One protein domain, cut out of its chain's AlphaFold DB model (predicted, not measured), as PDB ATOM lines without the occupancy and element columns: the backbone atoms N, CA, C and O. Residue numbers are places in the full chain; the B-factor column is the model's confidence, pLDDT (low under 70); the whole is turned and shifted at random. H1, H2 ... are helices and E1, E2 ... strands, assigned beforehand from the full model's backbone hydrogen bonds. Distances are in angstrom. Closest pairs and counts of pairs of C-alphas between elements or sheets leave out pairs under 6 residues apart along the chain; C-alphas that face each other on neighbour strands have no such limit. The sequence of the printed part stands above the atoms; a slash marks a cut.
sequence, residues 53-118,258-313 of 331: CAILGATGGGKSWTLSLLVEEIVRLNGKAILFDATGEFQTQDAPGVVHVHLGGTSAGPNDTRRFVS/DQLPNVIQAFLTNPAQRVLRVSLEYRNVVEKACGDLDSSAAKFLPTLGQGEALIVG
ATOM      1  N   CYS A  53     127.348 159.719 133.504       72.81
ATOM      2  CA  CYS A  53     128.576 160.485 133.313       72.81
ATOM      3  C   CYS A  53     129.308 159.967 132.072       72.81
ATOM      4  O   CYS A  53     129.443 158.757 131.897       72.81
ATOM      5  N   ALA A  54     129.790 160.876 131.224       75.81
ATOM      6  CA  ALA A  54     130.600 160.545 130.057       75.81
ATOM      7  C   ALA A  54     131.954 161.259 130.140       75.81
ATOM      8  O   ALA A  54     132.009 162.476 130.322       75.81
ATOM      9  N   ILE A  55     133.043 160.504 129.976       76.69
ATOM     10  CA  ILE A  55     134.411 161.031 129.909       76.69
ATOM     11  C   ILE A  55     134.827 161.058 128.439       76.69
ATOM     12  O   ILE A  55     135.020 160.013 127.819       76.69
ATOM     13  N   LEU A  56     134.963 162.256 127.875       75.44
ATOM     14  CA  LEU A  56     135.232 162.461 126.451       75.44
ATOM     15  C   LEU A  56     136.614 163.089 126.248       75.44
ATOM     16  O   LEU A  56     137.030 163.959 127.007       75.44
ATOM     17  N   GLY A  57     137.325 162.664 125.203       71.44
ATOM     18  CA  GLY A  57     138.635 163.212 124.853       71.44
ATOM     19  C   GLY A  57     139.319 162.444 123.722       71.44
ATOM     20  O   GLY A  57     139.001 161.281 123.462       71.44
ATOM     21  N   ALA A  58     140.291 163.073 123.058       71.25
ATOM     22  CA  ALA A  58     141.114 162.415 122.040       71.25
ATOM     23  C   ALA A  58     141.989 161.293 122.644       71.25
ATOM     24  O   ALA A  58     142.130 161.169 123.868       71.25
ATOM     25  N   THR A  59     142.553 160.428 121.802       66.31
ATOM     26  CA  THR A  59     143.561 159.437 122.227       66.31
ATOM     27  C   THR A  59     144.751 160.148 122.870       66.31
ATOM     28  O   THR A  59     145.154 161.212 122.414       66.31
ATOM     29  N   GLY A  60     145.257 159.616 123.986       71.06
ATOM     30  CA  GLY A  60     146.286 160.284 124.795       71.06
ATOM     31  C   GLY A  60     145.784 161.461 125.646       71.06
ATOM     32  O   GLY A  60     146.522 161.949 126.491       71.06
ATOM     33  N   GLY A  61     144.520 161.883 125.513       73.69
ATOM     34  CA  GLY A  61     143.932 162.997 126.273       73.69
ATOM     35  C   GLY A  61     143.591 162.697 127.739       73.69
ATOM     36  O   GLY A  61     142.826 163.441 128.340       73.69
ATOM     37  N   GLY A  62     144.089 161.590 128.302       78.69
ATOM     38  CA  GLY A  62     143.916 161.258 129.722       78.69
ATOM     39  C   GLY A  62     142.603 160.567 130.106       78.69
ATOM     40  O   GLY A  62     142.323 160.458 131.289       78.69
ATOM     41  N   LYS A  63     141.805 160.054 129.158       82.88
ATOM     42  CA  LYS A  63     140.525 159.372 129.464       82.88
ATOM     43  C   LYS A  63     140.674 158.211 130.453       82.88
ATOM     44  O   LYS A  63     140.002 158.199 131.479       82.88
ATOM     45  N   SER A  64     141.558 157.257 130.150       78.56
ATOM     46  CA  SER A  64     141.787 156.075 130.991       78.56
ATOM     47  C   SER A  64     142.379 156.463 132.346       78.56
ATOM     48  O   SER A  64     142.031 155.873 133.361       78.56
ATOM     49  N   TRP A  65     143.196 157.523 132.385       84.12
ATOM     50  CA  TRP A  65     143.714 158.087 133.632       84.12
ATOM     51  C   TRP A  65     142.600 158.683 134.500       84.12
ATOM     52  O   TRP A  65     142.490 158.334 135.672       84.12
ATOM     53  N   THR A  66     141.724 159.510 133.921       85.38
ATOM     54  CA  THR A  66     140.562 160.067 134.627       85.38
ATOM     55  C   THR A  66     139.640 158.957 135.126       85.38
ATOM     56  O   THR A  66     139.137 159.039 136.241       85.38
ATOM     57  N   LEU A  67     139.436 157.899 134.337       86.75
ATOM     58  CA  LEU A  67     138.640 156.748 134.757       86.75
ATOM     59  C   LEU A  67     139.262 156.027 135.962       86.75
ATOM     60  O   LEU A  67     138.558 155.784 136.939       86.75
ATOM     61  N   SER A  68     140.568 155.747 135.927       86.69
ATOM     62  CA  SER A  68     141.290 155.162 137.065       86.69
ATOM     63  C   SER A  68     141.159 156.021 138.319       86.69
ATOM     64  O   SER A  68     140.793 155.497 139.365       86.69
ATOM     65  N   LEU A  69     141.354 157.340 138.200       88.31
ATOM     66  CA  LEU A  69     141.197 158.275 139.316       88.31
ATOM     67  C   LEU A  69     139.787 158.208 139.917       88.31
ATOM     68  O   LEU A  69     139.628 158.165 141.133       88.31
ATOM     69  N   LEU A  70     138.745 158.168 139.082       88.62
ATOM     70  CA  LEU A  70     137.374 158.045 139.577       88.62
ATOM     71  C   LEU A  70     137.133 156.713 140.288       88.62
ATOM     72  O   LEU A  70     136.467 156.699 141.322       88.62
ATOM     73  N   VAL A  71     137.664 155.608 139.761       88.12
ATOM     74  CA  VAL A  71     137.573 154.295 140.415       88.12
ATOM     75  C   VAL A  71     138.287 154.330 141.766       88.12
ATOM     76  O   VAL A  71     137.687 153.940 142.765       88.12
ATOM     77  N   GLU A  72     139.509 154.858 141.834       88.62
ATOM     78  CA  GLU A  72     140.263 155.033 143.083       88.62
ATOM     79  C   GLU A  72     139.480 155.861 144.110       88.62
ATOM     80  O   GLU A  72     139.362 155.467 145.272       88.62
ATOM     81  N   GLU A  73     138.861 156.960 143.679       89.56
ATOM     82  CA  GLU A  73     138.043 157.807 144.544       89.56
ATOM     83  C   GLU A  73     136.762 157.108 145.018       89.56
ATOM     84  O   GLU A  73     136.383 157.246 146.183       89.56
ATOM     85  N   ILE A  74     136.112 156.300 144.172       87.38
ATOM     86  CA  ILE A  74     134.977 155.457 144.581       87.38
ATOM     87  C   ILE A  74     135.422 154.476 145.669       87.38
ATOM     88  O   ILE A  74     134.758 154.363 146.702       87.38
ATOM     89  N   VAL A  75     136.566 153.809 145.484       88.06
ATOM     90  CA  VAL A  75     137.128 152.884 146.477       88.06
ATOM     91  C   VAL A  75     137.461 153.614 147.781       88.06
ATOM     92  O   VAL A  75     137.084 153.140 148.856       88.06
ATOM     93  N   ARG A  76     138.096 154.794 147.709       88.88
ATOM     94  CA  ARG A  76     138.428 155.638 148.873       88.88
ATOM     95  C   ARG A  76     137.182 156.049 149.656       88.88
ATOM     96  O   ARG A  76     137.214 156.135 150.884       88.88
ATOM     97  N   LEU A  77     136.075 156.279 148.955       87.00
ATOM     98  CA  LEU A  77     134.769 156.592 149.534       87.00
ATOM     99  C   LEU A  77     133.980 155.350 149.974       87.00
ATOM    100  O   LEU A  77     132.822 155.474 150.376       87.00
ATOM    101  N   ASN A  78     134.620 154.177 149.970       83.62
ATOM    102  CA  ASN A  78     134.052 152.888 150.355       83.62
ATOM    103  C   ASN A  78     132.868 152.447 149.472       83.62
ATOM    104  O   ASN A  78     131.994 151.711 149.928       83.62
ATOM    105  N   GLY A  79     132.848 152.904 148.219       85.31
ATOM    106  CA  GLY A  79     131.918 152.470 147.185       85.31
ATOM    107  C   GLY A  79     132.401 151.224 146.440       85.31
ATOM    108  O   GLY A  79     133.497 150.706 146.677       85.31
ATOM    109  N   LYS A  80     131.562 150.746 145.520       85.44
ATOM    110  CA  LYS A  80     131.872 149.639 144.610       85.44
ATOM    111  C   LYS A  80     131.848 150.122 143.164       85.44
ATOM    112  O   LYS A  80     130.949 150.867 142.775       85.44
ATOM    113  N   ALA A  81     132.813 149.659 142.378       86.75
ATOM    114  CA  ALA A  81     132.909 149.938 140.950       86.75
ATOM    115  C   ALA A  81     132.900 148.632 140.145       86.75
ATOM    116  O   ALA A  81     133.642 147.699 140.457       86.75
ATOM    117  N   ILE A  82     132.080 148.578 139.095       87.56
ATOM    118  CA  ILE A  82     132.153 147.534 138.067       87.56
ATOM    119  C   ILE A  82     132.686 148.189 136.797       87.56
ATOM    120  O   ILE A  82     132.068 149.112 136.264       87.56
ATOM    121  N   LEU A  83     133.842 147.717 136.338       86.81
ATOM    122  CA  LEU A  83     134.552 148.242 135.184       86.81
ATOM    123  C   LEU A  83     134.456 147.253 134.023       86.81
ATOM    124  O   LEU A  83     135.019 146.161 134.088       86.81
ATOM    125  N   PHE A  84     133.783 147.651 132.949       83.94
ATOM    126  CA  PHE A  84     133.812 146.919 131.685       83.94
ATOM    127  C   PHE A  84     135.010 147.392 130.860       83.94
ATOM    128  O   PHE A  84     135.012 148.501 130.326       83.94
ATOM    129  N   ASP A  85     136.041 146.555 130.796       82.56
ATOM    130  CA  ASP A  85     137.328 146.876 130.191       82.56
ATOM    131  C   ASP A  85     137.443 146.257 128.795       82.56
ATOM    132  O   ASP A  85     137.797 145.088 128.630       82.56
ATOM    133  N   ALA A  86     137.129 147.057 127.776       71.25
ATOM    134  CA  ALA A  86     137.248 146.646 126.383       71.25
ATOM    135  C   ALA A  86     138.677 146.726 125.837       71.25
ATOM    136  O   ALA A  86     138.993 146.017 124.880       71.25
ATOM    137  N   THR A  87     139.531 147.596 126.380       71.25
ATOM    138  CA  THR A  87     140.887 147.858 125.862       71.25
ATOM    139  C   THR A  87     141.942 146.953 126.484       71.25
ATOM    140  O   THR A  87     142.988 146.752 125.875       71.25
ATOM    141  N   GLY A  88     141.667 146.384 127.656       75.06
ATOM    142  CA  GLY A  88     142.641 145.634 128.440       75.06
ATOM    143  C   GLY A  88     143.551 146.530 129.286       75.06
ATOM    144  O   GLY A  88     144.387 146.015 130.025       75.06
ATOM    145  N   GLU A  89     143.401 147.858 129.208       76.31
ATOM    146  CA  GLU A  89     144.302 148.834 129.843       76.31
ATOM    147  C   GLU A  89     144.306 148.745 131.377       76.31
ATOM    148  O   GLU A  89     145.257 149.188 132.015       76.31
ATOM    149  N   PHE A  90     143.273 148.145 131.973       84.31
ATOM    150  CA  PHE A  90     143.086 148.086 133.424       84.31
ATOM    151  C   PHE A  90     143.460 146.723 134.029       84.31
ATOM    152  O   PHE A  90     143.281 146.503 135.224       84.31
ATOM    153  N   GLN A  91     144.001 145.796 133.231       82.62
ATOM    154  CA  GLN A  91     144.351 144.444 133.688       82.62
ATOM    155  C   GLN A  91     145.449 144.406 134.762       82.62
ATOM    156  O   GLN A  91     145.526 143.451 135.526       82.62
ATOM    157  N   THR A  92     146.308 145.426 134.808       81.00
ATOM    158  CA  THR A  92     147.442 145.513 135.741       81.00
ATOM    159  C   THR A  92     147.069 146.145 137.080       81.00
ATOM    160  O   THR A  92     147.918 146.241 137.964       81.00
ATOM    161  N   GLN A  93     145.816 146.578 137.249       77.44
ATOM    162  CA  GLN A  93     145.325 147.116 138.513       77.44
ATOM    163  C   GLN A  93     145.096 145.974 139.504       77.44
ATOM    164  O   GLN A  93     143.985 145.461 139.635       77.44
ATOM    165  N   ASP A  94     146.161 145.553 140.179       79.31
ATOM    166  CA  ASP A  94     146.112 144.526 141.212       79.31
ATOM    167  C   ASP A  94     146.269 145.173 142.593       79.31
ATOM    168  O   ASP A  94     147.316 145.719 142.944       79.31
ATOM    169  N   ALA A  95     145.179 145.182 143.352       84.50
ATOM    170  CA  ALA A  95     145.118 145.751 144.689       84.50
ATOM    171  C   ALA A  95     144.119 144.959 145.545       84.50
ATOM    172  O   ALA A  95     143.196 144.334 145.007       84.50
ATOM    173  N   PRO A  96     144.243 144.993 146.887       87.19
ATOM    174  CA  PRO A  96     143.294 144.327 147.768       87.19
ATOM    175  C   PRO A  96     141.847 144.735 147.466       87.19
ATOM    176  O   PRO A  96     141.502 145.915 147.448       87.19
ATOM    177  N   GLY A  97     140.990 143.738 147.240       89.00
ATOM    178  CA  GLY A  97     139.578 143.952 146.923       89.00
ATOM    179  C   GLY A  97     139.270 144.198 145.442       89.00
ATOM    180  O   GLY A  97     138.100 144.422 145.119       89.00
ATOM    181  N   VAL A  98     140.259 144.126 144.546       92.88
ATOM    182  CA  VAL A  98     140.037 144.089 143.094       92.88
ATOM    183  C   VAL A  98     139.835 142.643 142.634       92.88
ATOM    184  O   VAL A  98     140.540 141.733 143.061       92.88
ATOM    185  N   VAL A  99     138.844 142.421 141.771       93.94
ATOM    186  CA  VAL A  99     138.538 141.124 141.161       93.94
ATOM    187  C   VAL A  99     138.558 141.272 139.650       93.94
ATOM    188  O   VAL A  99     137.876 142.139 139.107       93.94
ATOM    189  N   HIS A 100     139.284 140.386 138.976       94.12
ATOM    190  CA  HIS A 100     139.380 140.344 137.519       94.12
ATOM    191  C   HIS A 100     138.661 139.113 136.971       94.12
ATOM    192  O   HIS A 100     138.911 137.992 137.418       94.12
ATOM    193  N   VAL A 101     137.778 139.316 135.994       93.06
ATOM    194  CA  VAL A 101     137.150 138.239 135.217       93.06
ATOM    195  C   VAL A 101     137.184 138.547 133.728       93.06
ATOM    196  O   VAL A 101     137.184 139.707 133.326       93.06
ATOM    197  N   HIS A 102     137.193 137.504 132.905       90.25
ATOM    198  CA  HIS A 102     137.206 137.598 131.449       90.25
ATOM    199  C   HIS A 102     135.891 137.055 130.898       90.25
ATOM    200  O   HIS A 102     135.570 135.885 131.117       90.25
ATOM    201  N   LEU A 103     135.104 137.901 130.227       85.94
ATOM    202  CA  LEU A 103     133.863 137.463 129.601       85.94
ATOM    203  C   LEU A 103     134.185 136.713 128.303       85.94
ATOM    204  O   LEU A 103     134.632 137.304 127.320       85.94
ATOM    205  N   GLY A 104     133.936 135.406 128.313       82.56
ATOM    206  CA  GLY A 104     134.354 134.498 127.251       82.56
ATOM    207  C   GLY A 104     135.858 134.259 127.202       82.56
ATOM    208  O   GLY A 104     136.588 134.683 128.087       82.56
ATOM    209  N   GLY A 105     136.305 133.524 126.182       81.25
ATOM    210  CA  GLY A 105     137.655 132.961 126.129       81.25
ATOM    211  C   GLY A 105     137.723 131.535 126.680       81.25
ATOM    212  O   GLY A 105     136.723 130.961 127.111       81.25
ATOM    213  N   THR A 106     138.913 130.943 126.619       80.75
ATOM    214  CA  THR A 106     139.210 129.610 127.159       80.75
ATOM    215  C   THR A 106     140.570 129.641 127.842       80.75
ATOM    216  O   THR A 106     141.442 130.423 127.454       80.75
ATOM    217  N   SER A 107     140.739 128.797 128.860       81.38
ATOM    218  CA  SER A 107     142.018 128.647 129.550       81.38
ATOM    219  C   SER A 107     143.093 128.160 128.581       81.38
ATOM    220  O   SER A 107     142.900 127.171 127.874       81.38
ATOM    221  N   ALA A 108     144.242 128.836 128.579       83.12
ATOM    222  CA  ALA A 108     145.417 128.439 127.803       83.12
ATOM    223  C   ALA A 108     146.175 127.241 128.419       83.12
ATOM    224  O   ALA A 108     147.222 126.845 127.907       83.12
ATOM    225  N   GLY A 109     145.672 126.670 129.517       83.69
ATOM    226  CA  GLY A 109     146.255 125.524 130.207       83.69
ATOM    227  C   GLY A 109     146.296 125.697 131.731       83.69
ATOM    228  O   GLY A 109     145.827 126.703 132.257       83.69
ATOM    229  N   PRO A 110     146.900 124.744 132.463       81.88
ATOM    230  CA  PRO A 110     146.876 124.704 133.932       81.88
ATOM    231  C   PRO A 110     147.507 125.917 134.631       81.88
ATOM    232  O   PRO A 110     147.199 126.184 135.787       81.88
ATOM    233  N   ASN A 111     148.391 126.636 133.934       87.31
ATOM    234  CA  ASN A 111     149.079 127.820 134.455       87.31
ATOM    235  C   ASN A 111     148.331 129.129 134.156       87.31
ATOM    236  O   ASN A 111     148.803 130.197 134.539       87.31
ATOM    237  N   ASP A 112     147.204 129.072 133.441       86.94
ATOM    238  CA  ASP A 112     146.393 130.252 133.166       86.94
ATOM    239  C   ASP A 112     145.606 130.636 134.422       86.94
ATOM    240  O   ASP A 112     144.675 129.943 134.834       86.94
ATOM    241  N   THR A 113     145.998 131.743 135.042       87.44
ATOM    242  CA  THR A 113     145.385 132.254 136.272       87.44
ATOM    243  C   THR A 113     144.133 133.089 136.011       87.44
ATOM    244  O   THR A 113     143.470 133.518 136.958       87.44
ATOM    245  N   ARG A 114     143.785 133.337 134.740       90.56
ATOM    246  CA  ARG A 114     142.610 134.130 134.380       90.56
ATOM    247  C   ARG A 114     141.329 133.380 134.716       90.56
ATOM    248  O   ARG A 114     141.159 132.201 134.409       90.56
ATOM    249  N   ARG A 115     140.377 134.108 135.297       92.44
ATOM    250  CA  ARG A 115     139.036 133.599 135.584       92.44
ATOM    251  C   ARG A 115     138.092 133.931 134.435       92.44
ATOM    252  O   ARG A 115     137.663 135.074 134.289       92.44
ATOM    253  N   PHE A 116     137.746 132.921 133.649       91.44
ATOM    254  CA  PHE A 116     136.788 133.044 132.555       91.44
ATOM    255  C   PHE A 116     135.354 132.882 133.058       91.44
ATOM    256  O   PHE A 116     135.068 132.013 133.882       91.44
ATOM    257  N   VAL A 117     134.454 133.721 132.555       91.19
ATOM    258  CA  VAL A 117     133.032 133.716 132.904       91.19
ATOM    259  C   VAL A 117     132.169 133.706 131.648       91.19
ATOM    260  O   VAL A 117     132.574 134.169 130.581       91.19
ATOM    261  N   SER A 118     130.959 133.176 131.780       89.62
ATOM    262  CA  SER A 118     129.948 133.123 130.724       89.62
ATOM    263  C   SER A 118     128.834 134.144 130.958       89.62
ATOM    264  O   SER A 118     128.589 134.570 132.088       89.62
ATOM    265  N   ASP A 258     131.704 129.864 135.394       90.75
ATOM    266  CA  ASP A 258     130.893 130.718 136.262       90.75
ATOM    267  C   ASP A 258     130.101 131.729 135.424       90.75
ATOM    268  O   ASP A 258     130.596 132.283 134.442       90.75
ATOM    269  N   GLN A 259     128.862 132.006 135.824       88.19
ATOM    270  CA  GLN A 259     128.016 132.977 135.135       88.19
ATOM    271  C   GLN A 259     128.314 134.386 135.654       88.19
ATOM    272  O   GLN A 259     128.267 134.621 136.863       88.19
ATOM    273  N   LEU A 260     128.547 135.343 134.756       88.50
ATOM    274  CA  LEU A 260     128.816 136.739 135.097       88.50
ATOM    275  C   LEU A 260     127.751 137.347 136.036       88.50
ATOM    276  O   LEU A 260     128.156 137.984 137.004       88.50
ATOM    277  N   PRO A 261     126.429 137.111 135.868       85.25
ATOM    278  CA  PRO A 261     125.434 137.569 136.843       85.25
ATOM    279  C   PRO A 261     125.691 137.076 138.276       85.25
ATOM    280  O   PRO A 261     125.571 137.848 139.226       85.25
ATOM    281  N   ASN A 262     126.114 135.819 138.444       88.31
ATOM    282  CA  ASN A 262     126.437 135.262 139.760       88.31
ATOM    283  C   ASN A 262     127.716 135.888 140.328       88.31
ATOM    284  O   ASN A 262     127.790 136.158 141.525       88.31
ATOM    285  N   VAL A 263     128.707 136.157 139.472       90.81
ATOM    286  CA  VAL A 263     129.940 136.855 139.863       90.81
ATOM    287  C   VAL A 263     129.649 138.284 140.312       90.81
ATOM    288  O   VAL A 263     130.152 138.697 141.354       90.81
ATOM    289  N   ILE A 264     128.810 139.017 139.574       87.12
ATOM    290  CA  ILE A 264     128.372 140.368 139.943       87.12
ATOM    291  C   ILE A 264     127.652 140.329 141.293       87.12
ATOM    292  O   ILE A 264     127.989 141.102 142.186       87.12
ATOM    293  N   GLN A 265     126.721 139.393 141.492       86.12
ATOM    294  CA  GLN A 265     125.997 139.275 142.758       86.12
ATOM    295  C   GLN A 265     126.928 138.951 143.940       86.12
ATOM    296  O   GLN A 265     126.823 139.560 145.011       86.12
ATOM    297  N   ALA A 266     127.864 138.017 143.755       90.94
ATOM    298  CA  ALA A 266     128.879 137.694 144.756       90.94
ATOM    299  C   ALA A 266     129.778 138.902 145.068       90.94
ATOM    300  O   ALA A 266     130.080 139.169 146.229       90.94
ATOM    301  N   PHE A 267     130.153 139.676 144.048       91.38
ATOM    302  CA  PHE A 267     130.925 140.904 144.210       91.38
ATOM    303  C   PHE A 267     130.176 141.976 145.006       91.38
ATOM    304  O   PHE A 267     130.737 142.554 145.940       91.38
ATOM    305  N   LEU A 268     128.909 142.234 144.673       84.56
ATOM    306  CA  LEU A 268     128.085 143.240 145.346       84.56
ATOM    307  C   LEU A 268     127.876 142.900 146.828       84.56
ATOM    308  O   LEU A 268     127.923 143.782 147.680       84.56
ATOM    309  N   THR A 269     127.730 141.617 147.152       87.56
ATOM    310  CA  THR A 269     127.513 141.154 148.534       87.56
ATOM    311  C   THR A 269     128.791 141.015 149.362       87.56
ATOM    312  O   THR A 269     128.713 140.991 150.589       87.56
ATOM    313  N   ASN A 270     129.972 140.958 148.740       89.69
ATOM    314  CA  ASN A 270     131.233 140.774 149.454       89.69
ATOM    315  C   ASN A 270     131.813 142.113 149.965       89.69
ATOM    316  O   ASN A 270     132.273 142.930 149.160       89.69
ATOM    317  N   PRO A 271     131.886 142.357 151.288       86.44
ATOM    318  CA  PRO A 271     132.377 143.618 151.840       86.44
ATOM    319  C   PRO A 271     133.899 143.792 151.751       86.44
ATOM    320  O   PRO A 271     134.373 144.896 152.011       86.44
ATOM    321  N   ALA A 272     134.668 142.768 151.376       93.19
ATOM    322  CA  ALA A 272     136.111 142.875 151.140       93.19
ATOM    323  C   ALA A 272     136.448 143.309 149.702       93.19
ATOM    324  O   ALA A 272     137.571 143.721 149.429       93.19
ATOM    325  N   GLN A 273     135.484 143.231 148.780       91.06
ATOM    326  CA  GLN A 273     135.679 143.574 147.372       91.06
ATOM    327  C   GLN A 273     135.162 144.983 147.066       91.06
ATOM    328  O   GLN A 273     134.139 145.423 147.604       91.06
ATOM    329  N   ARG A 274     135.877 145.707 146.210       90.06
ATOM    330  CA  ARG A 274     135.614 147.112 145.869       90.06
ATOM    331  C   ARG A 274     135.582 147.366 144.368       90.06
ATOM    332  O   ARG A 274     134.790 148.197 143.936       90.06
ATOM    333  N   VAL A 275     136.358 146.626 143.579       92.69
ATOM    334  CA  VAL A 275     136.364 146.756 142.116       92.69
ATOM    335  C   VAL A 275     136.179 145.391 141.463       92.69
ATOM    336  O   VAL A 275     136.882 144.446 141.810       92.69
ATOM    337  N   LEU A 276     135.248 145.289 140.518       93.12
ATOM    338  CA  LEU A 276     135.113 144.148 139.615       93.12
ATOM    339  C   LEU A 276     135.442 144.611 138.200       93.12
ATOM    340  O   LEU A 276     134.658 145.336 137.592       93.12
ATOM    341  N   ARG A 277     136.577 144.174 137.664       92.50
ATOM    342  CA  ARG A 277     136.922 144.367 136.258       92.50
ATOM    343  C   ARG A 277     136.421 143.176 135.445       92.50
ATOM    344  O   ARG A 277     136.821 142.037 135.682       92.50
ATOM    345  N   VAL A 278     135.577 143.460 134.461       89.69
ATOM    346  CA  VAL A 278     135.102 142.519 133.447       89.69
ATOM    347  C   VAL A 278     135.826 142.828 132.140       89.69
ATOM    348  O   VAL A 278     135.516 143.816 131.475       89.69
ATOM    349  N   SER A 279     136.801 141.998 131.774       87.31
ATOM    350  CA  SER A 279     137.482 142.097 130.482       87.31
ATOM    351  C   SER A 279     136.539 141.702 129.353       87.31
ATOM    352  O   SER A 279     135.902 140.646 129.401       87.31
ATOM    353  N   LEU A 280     136.497 142.546 128.323       78.31
ATOM    354  CA  LEU A 280     135.784 142.329 127.068       78.31
ATOM    355  C   LEU A 280     136.762 142.107 125.898       78.31
ATOM    356  O   LEU A 280     136.396 142.306 124.742       78.31
ATOM    357  N   GLU A 281     138.008 141.706 126.183       70.12
ATOM    358  CA  GLU A 281     139.070 141.499 125.180       70.12
ATOM    359  C   GLU A 281     138.687 140.499 124.076       70.12
ATOM    360  O   GLU A 281     139.123 140.624 122.932       70.12
ATOM    361  N   TYR A 282     137.789 139.559 124.376       67.50
ATOM    362  CA  TYR A 282     137.211 138.614 123.418       67.50
ATOM    363  C   TYR A 282     136.065 139.255 122.607       67.50
ATOM    364  O   TYR A 282     134.968 138.707 122.481       67.50
ATOM    365  N   ARG A 283     136.349 140.441 122.050       52.94
ATOM    366  CA  ARG A 283     135.423 141.447 121.491       52.94
ATOM    367  C   ARG A 283     134.401 140.949 120.470       52.94
ATOM    368  O   ARG A 283     133.350 141.567 120.345       52.94
ATOM    369  N   ASN A 284     134.636 139.820 119.801       49.91
ATOM    370  CA  ASN A 284     133.668 139.249 118.857       49.91
ATOM    371  C   ASN A 284     132.337 138.853 119.534       49.91
ATOM    372  O   ASN A 284     131.303 138.836 118.868       49.91
ATOM    373  N   VAL A 285     132.349 138.580 120.851       48.66
ATOM    374  CA  VAL A 285     131.136 138.390 121.668       48.66
ATOM    375  C   VAL A 285     130.326 139.685 121.735       48.66
ATOM    376  O   VAL A 285     129.107 139.687 121.586       48.66
ATOM    377  N   VAL A 286     131.026 140.792 121.978       47.12
ATOM    378  CA  VAL A 286     130.450 142.100 122.276       47.12
ATOM    379  C   VAL A 286     129.996 142.754 120.973       47.12
ATOM    380  O   VAL A 286     128.820 143.014 120.802       47.12
ATOM    381  N   GLU A 287     130.842 142.896 119.962       45.53
ATOM    382  CA  GLU A 287     130.485 143.600 118.718       45.53
ATOM    383  C   GLU A 287     129.286 142.985 117.962       45.53
ATOM    384  O   GLU A 287     128.542 143.713 117.305       45.53
ATOM    385  N   LYS A 288     129.044 141.669 118.090       44.31
ATOM    386  CA  LYS A 288     127.871 140.988 117.506       44.31
ATOM    387  C   LYS A 288     126.621 141.000 118.393       44.31
ATOM    388  O   LYS A 288     125.515 141.048 117.860       44.31
ATOM    389  N   ALA A 289     126.774 140.939 119.718       40.47
ATOM    390  CA  ALA A 289     125.656 140.976 120.669       40.47
ATOM    391  C   ALA A 289     125.202 142.400 121.022       40.47
ATOM    392  O   ALA A 289     124.078 142.607 121.474       40.47
ATOM    393  N   CYS A 290     126.069 143.392 120.820       42.03
ATOM    394  CA  CYS A 290     125.967 144.717 121.427       42.03
ATOM    395  C   CYS A 290     125.505 145.790 120.454       42.03
ATOM    396  O   CYS A 290     126.036 146.896 120.450       42.03
ATOM    397  N   GLY A 291     124.445 145.495 119.703       42.03
ATOM    398  CA  GLY A 291     123.537 146.581 119.337       42.03
ATOM    399  C   GLY A 291     122.979 147.279 120.588       42.03
ATOM    400  O   GLY A 291     122.730 148.473 120.525       42.03
ATOM    401  N   ASP A 292     122.879 146.555 121.721       42.47
ATOM    402  CA  ASP A 292     122.234 147.001 122.967       42.47
ATOM    403  C   ASP A 292     122.904 146.474 124.270       42.47
ATOM    404  O   ASP A 292     122.209 146.231 125.262       42.47
ATOM    405  N   LEU A 293     124.242 146.311 124.367       40.38
ATOM    406  CA  LEU A 293     124.847 146.053 125.705       40.38
ATOM    407  C   LEU A 293     124.468 147.165 126.698       40.38
ATOM    408  O   LEU A 293     124.358 146.904 127.894       40.38
ATOM    409  N   ASP A 294     124.189 148.366 126.183       43.91
ATOM    410  CA  ASP A 294     123.607 149.488 126.913       43.91
ATOM    411  C   ASP A 294     122.309 149.114 127.632       43.91
ATOM    412  O   ASP A 294     122.143 149.515 128.772       43.91
ATOM    413  N   SER A 295     121.418 148.301 127.055       36.66
ATOM    414  CA  SER A 295     120.141 147.903 127.674       36.66
ATOM    415  C   SER A 295     120.331 146.896 128.805       36.66
ATOM    416  O   SER A 295     119.729 147.027 129.871       36.66
ATOM    417  N   SER A 296     121.185 145.888 128.617       38.50
ATOM    418  CA  SER A 296     121.419 144.866 129.645       38.50
ATOM    419  C   SER A 296     122.338 145.359 130.764       38.50
ATOM    420  O   SER A 296     122.065 145.059 131.923       38.50
ATOM    421  N   ALA A 297     123.329 146.205 130.467       40.84
ATOM    422  CA  ALA A 297     124.046 146.985 131.476       40.84
ATOM    423  C   ALA A 297     123.113 148.013 132.153       40.84
ATOM    424  O   ALA A 297     123.168 148.179 133.372       40.84
ATOM    425  N   ALA A 298     122.176 148.617 131.405       37.59
ATOM    426  CA  ALA A 298     121.156 149.505 131.962       37.59
ATOM    427  C   ALA A 298     120.155 148.795 132.880       37.59
ATOM    428  O   ALA A 298     119.682 149.402 133.837       37.59
ATOM    429  N   LYS A 299     119.859 147.506 132.662       38.28
ATOM    430  CA  LYS A 299     119.010 146.696 133.559       38.28
ATOM    431  C   LYS A 299     119.638 146.465 134.938       38.28
ATOM    432  O   LYS A 299     118.897 146.159 135.866       38.28
ATOM    433  N   PHE A 300     120.955 146.648 135.096       38.56
ATOM    434  CA  PHE A 300     121.638 146.629 136.400       38.56
ATOM    435  C   PHE A 300     121.676 148.008 137.089       38.56
ATOM    436  O   PHE A 300     121.988 148.086 138.275       38.56
ATOM    437  N   LEU A 301     121.316 149.095 136.396       36.25
ATOM    438  CA  LEU A 301     121.255 150.448 136.972       36.25
ATOM    439  C   LEU A 301     120.228 150.621 138.111       36.25
ATOM    440  O   LEU A 301     120.535 151.365 139.040       36.25
ATOM    441  N   PRO A 302     119.046 149.964 138.116       30.03
ATOM    442  CA  PRO A 302     118.059 150.130 139.188       30.03
ATOM    443  C   PRO A 302     118.459 149.465 140.511       30.03
ATOM    444  O   PRO A 302     117.836 149.733 141.533       30.03
ATOM    445  N   THR A 303     119.456 148.574 140.497       33.91
ATOM    446  CA  THR A 303     119.939 147.858 141.689       33.91
ATOM    447  C   THR A 303     121.108 148.547 142.389       33.91
ATOM    448  O   THR A 303     121.516 148.074 143.447       33.91
ATOM    449  N   LEU A 304     121.636 149.642 141.825       37.72
ATOM    450  CA  LEU A 304     122.794 150.335 142.384       37.72
ATOM    451  C   LEU A 304     122.389 151.270 143.533       37.72
ATOM    452  O   LEU A 304     121.570 152.177 143.371       37.72
ATOM    453  N   GLY A 305     122.967 151.033 144.709       31.94
ATOM    454  CA  GLY A 305     122.792 151.853 145.903       31.94
ATOM    455  C   GLY A 305     123.562 153.177 145.849       31.94
ATOM    456  O   GLY A 305     124.377 153.443 144.964       31.94
ATOM    457  N   GLN A 306     123.332 154.041 146.841       30.80
ATOM    458  CA  GLN A 306     124.047 155.313 146.960       30.80
ATOM    459  C   GLN A 306     125.558 155.072 147.159       30.80
ATOM    460  O   GLN A 306     125.969 154.549 148.191       30.80
ATOM    461  N   GLY A 307     126.384 155.495 146.193       32.12
ATOM    462  CA  GLY A 307     127.846 155.307 146.210       32.12
ATOM    463  C   GLY A 307     128.362 154.181 145.304       32.12
ATOM    464  O   GLY A 307     129.566 153.926 145.288       32.12
ATOM    465  N   GLU A 308     127.484 153.527 144.546       36.59
ATOM    466  CA  GLU A 308     127.846 152.540 143.528       36.59
ATOM    467  C   GLU A 308     127.825 153.187 142.136       36.59
ATOM    468  O   GLU A 308     126.951 154.004 141.839       36.59
ATOM    469  N   ALA A 309     128.801 152.859 141.283       40.03
ATOM    470  CA  ALA A 309     128.889 153.414 139.935       40.03
ATOM    471  C   ALA A 309     129.205 152.337 138.901       40.03
ATOM    472  O   ALA A 309     130.150 151.556 139.042       40.03
ATOM    473  N   LEU A 310     128.412 152.339 137.833       42.88
ATOM    474  CA  LEU A 310     128.716 151.632 136.602       42.88
ATOM    475  C   LEU A 310     129.395 152.623 135.660       42.88
ATOM    476  O   LEU A 310     128.751 153.558 135.184       42.88
ATOM    477  N   ILE A 311     130.685 152.423 135.397       47.50
ATOM    478  CA  ILE A 311     131.404 153.231 134.416       47.50
ATOM    479  C   ILE A 311     131.718 152.346 133.217       47.50
ATOM    480  O   ILE A 311     132.582 151.469 133.269       47.50
ATOM    481  N   VAL A 312     130.968 152.560 132.139       40.34
ATOM    482  CA  VAL A 312     131.183 151.878 130.862       40.34
ATOM    483  C   VAL A 312     132.196 152.695 130.067       40.34
ATOM    484  O   VAL A 312     131.907 153.805 129.619       40.34
ATOM    485  N   GLY A 313     133.402 152.157 129.908       32.88
ATOM    486  CA  GLY A 313     134.386 152.716 128.992       32.88
ATOM    487  C   GLY A 313     133.964 152.428 127.555       32.88
ATOM    488  O   GLY A 313     134.220 151.343 127.045       32.88
TER     489      GLY A 313
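What this domain is: This is residues 53 to 118 and 258 to 313 of the 331 residues of the protein "DUF87 domain-containing protein" of Cupriavidus gilardii (UniProt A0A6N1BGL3). A strongly twisted sheet of five parallel strands is sandwiched between two helices, H1 over one face and H2 over the other, making three layers. The short H3 lies beyond one end of the strands, and H4 only grazes the sheet; residues 56 to 62 and 108 to 113 stick out. The printed part has 122 residues, with four named helices and five named strands in the order H1 E1 E2 E3 H2 E4 H3 H4 E5; the class is mixed. It is compact, with a radius of gyration of the C-alphas of 14.4 A and spans of 37 by 36 by 28 A.

How they stand to each other: Start at the sheet, which runs E3, residues 116 to 118, E2, 98 to 103, E4, 275 to 279, E1, 80 to 85, and E5, 308 to 312. Look for N 117 and O 102, N 99 and O 275, and N 83 and O 276, each 2.8 A apart, and N 309 and O 80, 3.3 A, within hydrogen-bond range. H1, residues 63 to 76, is over E1 at a height over the sheet of 9.5 A; its closest C-alphas to E1 are Val 71 and Ala 81, 6.4 A. On the opposite face H2, residues 260 to 269, has a height of 7.8 A; Phe 267 and Leu 276 are its closest C-alphas to E4, 7.0 A. H3, residues 284 to 289, and H4, residues 293 to 298, join E4 to E5 in a split strand-helix-strand unit, E1 between the strands, with a right-handed crossover. Every O i to N i+4 pair is within hydrogen-bond range in H1, H2 and H4; in H3, 1 of 2.

Where its parts are: Find C-alpha 63 at (140.525, 159.372, 129.464); H1 runs 19.9 A from there. E2 spans 16.3 A, E1 15.7 A, H2 14.2 A; E5 ends at C-alpha 312, (131.183, 151.878, 130.862).

The domain as a whole: C-alphas 109 and 306 are farthest apart, 40.8 A. Residues 119 to 257 are not printed; C-alphas 118 and 258 are 6.1 A apart across the cut. The links E1 to E2 and E2 to E3 are long. Residue 59 and residues 282 to 313 have pLDDT under 70.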